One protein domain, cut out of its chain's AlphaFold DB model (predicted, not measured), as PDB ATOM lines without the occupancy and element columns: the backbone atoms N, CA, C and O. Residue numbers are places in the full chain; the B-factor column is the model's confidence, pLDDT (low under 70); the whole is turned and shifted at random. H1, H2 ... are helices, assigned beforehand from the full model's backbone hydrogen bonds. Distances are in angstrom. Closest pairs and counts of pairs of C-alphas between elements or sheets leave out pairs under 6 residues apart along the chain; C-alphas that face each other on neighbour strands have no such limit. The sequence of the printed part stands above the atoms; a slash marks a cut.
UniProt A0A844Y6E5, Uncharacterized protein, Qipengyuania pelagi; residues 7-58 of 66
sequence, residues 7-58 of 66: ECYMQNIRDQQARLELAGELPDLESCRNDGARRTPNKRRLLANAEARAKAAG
ATOM      1  N   GLU A   7     -22.501 -86.853  85.129       92.31
ATOM      2  CA  GLU A   7     -23.897 -86.435  85.287       92.31
ATOM      3  C   GLU A   7     -24.184 -85.088  84.619       92.31
ATOM      4  O   GLU A   7     -25.145 -84.969  83.863       92.31
ATOM      5  N   CYS A   8     -23.321 -84.088  84.830       90.06
ATOM      6  CA  CYS A   8     -23.472 -82.776  84.203       90.06
ATOM      7  C   CYS A   8     -23.331 -82.869  82.677       90.06
ATOM      8  O   CYS A   8     -24.097 -82.252  81.939       90.06
ATOM      9  N   TYR A   9     -22.405 -83.696  82.191       88.62
ATOM     10  CA  TYR A   9     -22.260 -83.967  80.765       88.62
ATOM     11  C   TYR A   9     -23.515 -84.621  80.166       88.62
ATOM     12  O   TYR A   9     -24.017 -84.165  79.138       88.62
ATOM     13  N   MET A  10     -24.066 -85.641  80.828       94.69
ATOM     14  CA  MET A  10     -25.279 -86.325  80.373       94.69
ATOM     15  C   MET A  10     -26.511 -85.421  80.405       94.69
ATOM     16  O   MET A  10     -27.350 -85.512  79.509       94.69
ATOM     17  N   GLN A  11     -26.617 -84.534  81.397       93.44
ATOM     18  CA  GLN A  11     -27.709 -83.566  81.449       93.44
ATOM     19  C   GLN A  11     -27.633 -82.580  80.279       93.44
ATOM     20  O   GLN A  11     -28.625 -82.396  79.581       93.44
ATOM     21  N   ASN A  12     -26.442 -82.052  79.979       90.88
ATOM     22  CA  ASN A  12     -26.248 -81.158  78.837       90.88
ATOM     23  C   ASN A  12     -26.638 -81.818  77.502       90.88
ATOM     24  O   ASN A  12     -27.235 -81.164  76.648       90.88
ATOM     25  N   ILE A  13     -26.338 -83.113  77.322       90.56
ATOM     26  CA  ILE A  13     -26.765 -83.865  76.130       90.56
ATOM     27  C   ILE A  13     -28.291 -83.926  76.042       90.56
ATOM     28  O   ILE A  13     -28.846 -83.667  74.976       90.56
ATOM     29  N   ARG A  14     -28.972 -84.262  77.143       91.81
ATOM     30  CA  ARG A  14     -30.441 -84.356  77.177       91.81
ATOM     31  C   ARG A  14     -31.093 -83.011  76.875       91.81
ATOM     32  O   ARG A  14     -32.011 -82.953  76.061       91.81
ATOM     33  N   ASP A  15     -30.576 -81.938  77.465       93.31
ATOM     34  CA  ASP A  15     -31.079 -80.583  77.238       93.31
ATOM     35  C   ASP A  15     -30.899 -80.167  75.772       93.31
ATOM     36  O   ASP A  15     -31.790 -79.574  75.162       93.31
ATOM     37  N   GLN A  16     -29.761 -80.519  75.168       89.44
ATOM     38  CA  GLN A  16     -29.505 -80.264  73.754       89.44
ATOM     39  C   GLN A  16     -30.436 -81.076  72.842       89.44
ATOM     40  O   GLN A  16     -30.954 -80.527  71.871       89.44
ATOM     41  N   GLN A  17     -30.678 -82.351  73.154       87.38
ATOM     42  CA  GLN A  17     -31.614 -83.193  72.405       87.38
ATOM     43  C   GLN A  17     -33.035 -82.628  72.454       87.38
ATOM     44  O   GLN A  17     -33.642 -82.463  71.401       87.38
ATOM     45  N   ALA A  18     -33.519 -82.236  73.636       90.19
ATOM     46  CA  ALA A  18     -34.839 -81.624  73.792       90.19
ATOM     47  C   ALA A  18     -34.973 -80.317  72.989       90.19
ATOM     48  O   ALA A  18     -36.007 -80.055  72.377       90.19
ATOM     49  N   ARG A  19     -33.912 -79.498  72.936       90.94
ATOM     50  CA  ARG A  19     -33.896 -78.279  72.109       90.94
ATOM     51  C   ARG A  19     -33.979 -78.578  70.613       90.94
ATOM     52  O   ARG A  19     -34.698 -77.877  69.911       90.94
ATOM     53  N   LEU A  20     -33.249 -79.585  70.137       84.94
ATOM     54  CA  LEU A  20     -33.285 -80.001  68.731       84.94
ATOM     55  C   LEU A  20     -34.634 -80.627  68.357       84.94
ATOM     56  O   LEU A  20     -35.125 -80.398  67.254       84.94
ATOM     57  N   GLU A  21     -35.252 -81.363  69.282       85.38
ATOM     58  CA  GLU A  21     -36.592 -81.931  69.114       85.38
ATOM     59  C   GLU A  21     -37.648 -80.839  68.947       85.38
ATOM     60  O   GLU A  21     -38.406 -80.856  67.981       85.38
ATOM     61  N   LEU A  22     -37.631 -79.830  69.825       87.88
ATOM     62  CA  LEU A  22     -38.521 -78.670  69.734       87.88
ATOM     63  C   LEU A  22     -38.318 -77.862  68.445       87.88
ATOM     64  O   LEU A  22     -39.279 -77.307  67.916       87.88
ATOM     65  N   ALA A  23     -37.085 -77.790  67.942       87.69
ATOM     66  CA  ALA A  23     -36.765 -77.108  66.690       87.69
ATOM     67  C   ALA A  23     -37.135 -77.926  65.436       87.69
ATOM     68  O   ALA A  23     -37.067 -77.398  64.329       87.69
ATOM     69  N   GLY A  24     -37.507 -79.205  65.582       83.00
ATOM     70  CA  GLY A  24     -37.696 -80.114  64.446       83.00
ATOM     71  C   GLY A  24     -36.395 -80.422  63.692       83.00
ATOM     72  O   GLY A  24     -36.432 -80.886  62.557       83.00
ATOM     73  N   GLU A  25     -35.243 -80.161  64.313       77.56
ATOM     74  CA  GLU A  25     -33.904 -80.328  63.735       77.56
ATOM     75  C   GLU A  25     -33.242 -81.642  64.167       77.56
ATOM     76  O   GLU A  25     -32.052 -81.854  63.922       77.56
ATOM     77  N   LEU A  26     -33.985 -82.535  64.828       73.19
ATOM     78  CA  LEU A  26     -33.479 -83.864  65.144       73.19
ATOM     79  C   LEU A  26     -33.146 -84.595  63.836       73.19
ATOM     80  O   LEU A  26     -34.041 -84.842  63.023       73.19
ATOM     81  N   PRO A  27     -31.871 -84.957  63.612       66.00
ATOM     82  CA  PRO A  27     -31.517 -85.734  62.445       66.00
ATOM     83  C   PRO A  27     -32.188 -87.103  62.542       66.00
ATOM     84  O   PRO A  27     -32.195 -87.736  63.600       66.00
ATOM     85  N   ASP A  28     -32.727 -87.571  61.419       70.75
ATOM     86  CA  ASP A  28     -33.255 -88.926  61.292       70.75
ATOM     87  C   ASP A  28     -32.196 -89.939  61.767       70.75
ATOM     88  O   ASP A  28     -31.021 -89.848  61.395       70.75
ATOM     89  N   LEU A  29     -32.587 -90.902  62.602       63.69
ATOM     90  CA  LEU A  29     -31.690 -91.933  63.132       63.69
ATOM     91  C   LEU A  29     -30.985 -92.701  62.006       63.69
ATOM     92  O   LEU A  29     -29.802 -93.031  62.132       63.69
ATOM     93  N   GLU A  30     -31.670 -92.915  60.879       58.81
ATOM     94  CA  GLU A  30     -31.075 -93.535  59.693       58.81
ATOM     95  C   GLU A  30     -30.118 -92.587  58.953       58.81
ATOM     96  O   GLU A  30     -29.176 -93.045  58.313       58.81
ATOM     97  N   SER A  31     -30.265 -91.265  59.095       58.12
ATOM     98  CA  SER A  31     -29.290 -90.288  58.582       58.12
ATOM     99  C   SER A  31     -27.988 -90.233  59.372       58.12
ATOM    100  O   SER A  31     -26.934 -89.917  58.816       58.12
ATOM    101  N   CYS A  32     -28.062 -90.575  60.657       56.56
ATOM    102  CA  CYS A  32     -26.913 -90.706  61.545       56.56
ATOM    103  C   CYS A  32     -26.207 -92.059  61.392       56.56
ATOM    104  O   CYS A  32     -25.054 -92.212  61.810       56.56
ATOM    105  N   ARG A  33     -26.868 -93.050  60.782       59.28
ATOM    106  CA  ARG A  33     -26.214 -94.289  60.370       59.28
ATOM    107  C   ARG A  33     -25.339 -94.000  59.156       59.28
ATOM    108  O   ARG A  33     -25.765 -93.407  58.173       59.28
ATOM    109  N   ASN A  34     -24.083 -94.435  59.230       57.16
ATOM    110  CA  ASN A  34     -23.207 -94.528  58.061       57.16
ATOM    111  C   ASN A  34     -23.746 -95.662  57.173       57.16
ATOM    112  O   ASN A  34     -23.155 -96.740  57.120       57.16
ATOM    113  N   ASP A  35     -24.873 -95.443  56.497       56.25
ATOM    114  CA  ASP A  35     -25.174 -96.236  55.315       56.25
ATOM    115  C   ASP A  35     -23.985 -96.063  54.342       56.25
ATOM    116  O   ASP A  35     -23.321 -95.017  54.274       56.25
ATOM    117  N   GLY A  36     -23.592 -97.119  53.628       55.94
ATOM    118  CA  GLY A  36     -22.519 -96.998  52.641       55.94
ATOM    119  C   GLY A  36     -22.837 -95.947  51.565       55.94
ATOM    120  O   GLY A  36     -21.919 -95.432  50.919       55.94
ATOM    121  N   ALA A  37     -24.123 -95.606  51.419       55.94
ATOM    122  CA  ALA A  37     -24.708 -94.747  50.401       55.94
ATOM    123  C   ALA A  37     -24.414 -93.245  50.584       55.94
ATOM    124  O   ALA A  37     -24.116 -92.568  49.598       55.94
ATOM    125  N   ARG A  38     -24.398 -92.705  51.811       61.16
ATOM    126  CA  ARG A  38     -24.154 -91.269  52.084       61.16
ATOM    127  C   ARG A  38     -22.673 -90.891  52.140       61.16
ATOM    128  O   ARG A  38     -22.308 -89.790  52.560       61.16
ATOM    129  N   ARG A  39     -21.769 -91.773  51.700       69.56
ATOM    130  CA  ARG A  39     -20.331 -91.473  51.666       69.56
ATOM    131  C   ARG A  39     -20.045 -90.348  50.668       69.56
ATOM    132  O   ARG A  39     -20.261 -90.485  49.457       69.56
ATOM    133  N   THR A  40     -19.453 -89.264  51.172       74.31
ATOM    134  CA  THR A  40     -18.926 -88.182  50.331       74.31
ATOM    135  C   THR A  40     -17.937 -88.735  49.290       74.31
ATOM    136  O   THR A  40     -17.279 -89.753  49.547       74.31
ATOM    137  N   PRO A  41     -17.778 -88.086  48.121       78.06
ATOM    138  CA  PRO A  41     -16.821 -88.524  47.098       78.06
ATOM    139  C   PRO A  41     -15.399 -88.714  47.648       78.06
ATOM    140  O   PRO A  41     -14.724 -89.694  47.330       78.06
ATOM    141  N   ASN A  42     -14.980 -87.832  48.561       76.00
ATOM    142  CA  ASN A  42     -13.688 -87.927  49.236       76.00
ATOM    143  C   ASN A  42     -13.563 -89.195  50.086       76.00
ATOM    144  O   ASN A  42     -12.545 -89.880  49.996       76.00
ATOM    145  N   LYS A  43     -14.597 -89.541  50.867       76.69
ATOM    146  CA  LYS A  43     -14.606 -90.756  51.694       76.69
ATOM    147  C   LYS A  43     -14.557 -92.017  50.829       76.69
ATOM    148  O   LYS A  43     -13.805 -92.933  51.149       76.69
ATOM    149  N   ARG A  44     -15.278 -92.044  49.700       81.25
ATOM    150  CA  ARG A  44     -15.215 -93.151  48.725       81.25
ATOM    151  C   ARG A  44     -13.809 -93.342  48.157       81.25
ATOM    152  O   ARG A  44     -13.289 -94.453  48.193       81.25
ATOM    153  N   ARG A  45     -13.164 -92.259  47.715       80.81
ATOM    154  CA  ARG A  45     -11.784 -92.296  47.203       80.81
ATOM    155  C   ARG A  45     -10.789 -92.804  48.252       80.81
ATOM    156  O   ARG A  45      -9.902 -93.587  47.935       80.81
ATOM    157  N   LEU A  46     -10.938 -92.363  49.501       82.81
ATOM    158  CA  LEU A  46     -10.045 -92.752  50.593       82.81
ATOM    159  C   LEU A  46     -10.151 -94.253  50.904       82.81
ATOM    160  O   LEU A  46      -9.127 -94.911  51.072       82.81
ATOM    161  N   LEU A  47     -11.371 -94.799  50.897       82.56
ATOM    162  CA  LEU A  47     -11.609 -96.232  51.076       82.56
ATOM    163  C   LEU A  47     -11.057 -97.066  49.913       82.56
ATOM    164  O   LEU A  47     -10.387 -98.059  50.168       82.56
ATOM    165  N   ALA A  48     -11.238 -96.628  48.662       84.50
ATOM    166  CA  ALA A  48     -10.660 -97.309  47.498       84.50
ATOM    167  C   ALA A  48      -9.122 -97.364  47.561       84.50
ATOM    168  O   ALA A  48      -8.511 -98.397  47.289       84.50
ATOM    169  N   ASN A  49      -8.483 -96.273  47.994       86.25
ATOM    170  CA  ASN A  49      -7.034 -96.238  48.196       86.25
ATOM    171  C   ASN A  49      -6.583 -97.176  49.324       86.25
ATOM    172  O   ASN A  49      -5.539 -97.817  49.207       86.25
ATOM    173  N   ALA A  50      -7.341 -97.245  50.421       84.62
ATOM    174  CA  ALA A  50      -7.049 -98.157  51.522       84.62
ATOM    175  C   ALA A  50      -7.177 -99.623  51.080       84.62
ATOM    176  O   ALA A  50      -6.300-100.430  51.382       84.62
ATOM    177  N   GLU A  51      -8.209 -99.944  50.297       86.75
ATOM    178  CA  GLU A  51      -8.412-101.273  49.722       86.75
ATOM    179  C   GLU A  51      -7.264-101.667  48.780       86.75
ATOM    180  O   GLU A  51      -6.736-102.774  48.876       86.75
ATOM    181  N   ALA A  52      -6.816-100.748  47.919       87.44
ATOM    182  CA  ALA A  52      -5.679-100.982  47.030       87.44
ATOM    183  C   ALA A  52      -4.380-101.276  47.804       87.44
ATOM    184  O   ALA A  52      -3.636-102.185  47.438       87.44
ATOM    185  N   ARG A  53      -4.123-100.553  48.906       89.25
ATOM    186  CA  ARG A  53      -2.961-100.808  49.776       89.25
ATOM    187  C   ARG A  53      -3.055-102.153  50.487       89.25
ATOM    188  O   ARG A  53      -2.050-102.848  50.569       89.25
ATOM    189  N   ALA A  54      -4.238-102.521  50.979       86.75
ATOM    190  CA  ALA A  54      -4.456-103.812  51.627       86.75
ATOM    191  C   ALA A  54      -4.178-104.967  50.653       86.75
ATOM    192  O   ALA A  54      -3.379-105.845  50.968       86.75
ATOM    193  N   LYS A  55      -4.716-104.888  49.426       87.56
ATOM    194  CA  LYS A  55      -4.435-105.861  48.357       87.56
ATOM    195  C   LYS A  55      -2.946-105.939  48.021       87.56
ATOM    196  O   LYS A  55      -2.410-107.036  47.917       87.56
ATOM    197  N   ALA A  56      -2.266-104.797  47.904       90.75
ATOM    198  CA  ALA A  56      -0.823-104.756  47.655       90.75
ATOM    199  C   ALA A  56       0.000-105.379  48.797       90.75
ATOM    200  O   ALA A  56       1.060-105.946  48.552       90.75
ATOM    201  N   ALA A  57      -0.497-105.305  50.032       91.62
ATOM    202  CA  ALA A  57       0.101-105.939  51.202       91.62
ATOM    203  C   ALA A  57      -0.314-107.416  51.385       91.62
ATOM    204  O   ALA A  57       0.075-108.027  52.377       91.62
ATOM    205  N   GLY A  58      -1.116-107.988  50.475       91.56
ATOM    206  CA  GLY A  58      -1.641-109.354  50.597       91.56
ATOM    207  C   GLY A  58      -2.680-109.531  51.711       91.56
ATOM    208  O   GLY A  58      -2.970-110.657  52.104       91.56
TER     209      GLY A  58
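Overview. This is residues 7 to 58 of the 66 residues of an uncharacterized protein of Qipengyuania pelagi (UniProt A0A844Y6E5). Two long helices, H1 and H3, stand at the two ends of an open chain, joined by a stretch that holds the small helix H2. The helices are spread out along the chain and do not pack on each other. The printed part has 52 residues with three named helices in the order H1, H2, H3 and no named strand; the class is all helix. It is extended, with a radius of gyration of the C-alphas of 18.2 A, and elongated, with spans of 49 by 26 by 15 A.

Arrangement. H1, residues 7 to 22, is apart from H2, residues 29 to 32, and a short link of 6 residues joins them. A short link of 8 residues joins H2 to H3, residues 41 to 56, and these two are apart. H1 and H3 are apart too. Residues 7 to 16, of H1, and residues 48 to 58, of which 48 to 56 belong to H3, stand free. In H1 and H3 every O i to N i+4 pair is within hydrogen-bond range; H2 is too short for such a pair, and its one O i to N i+3 pair is within range.

Along the chain. H1 runs 22.7 A from C-alpha 7 at (-23.897, -86.435, 85.287) to C-alpha 22. H2 has four residues, Leu 29 to Cys 32. H3 runs 22.8 A and ends at C-alpha 56 at (-0.823, -104.756, 47.655).

Size, cuts and confidence. The two C-alphas farthest apart, those of Leu 22 and Gly 58, are 51.7 A apart. The printed part has no cut, and neither link is long. The mean pLDDT of the printed part is 79.8; residue 27 and residues 29 to 39 are under 70.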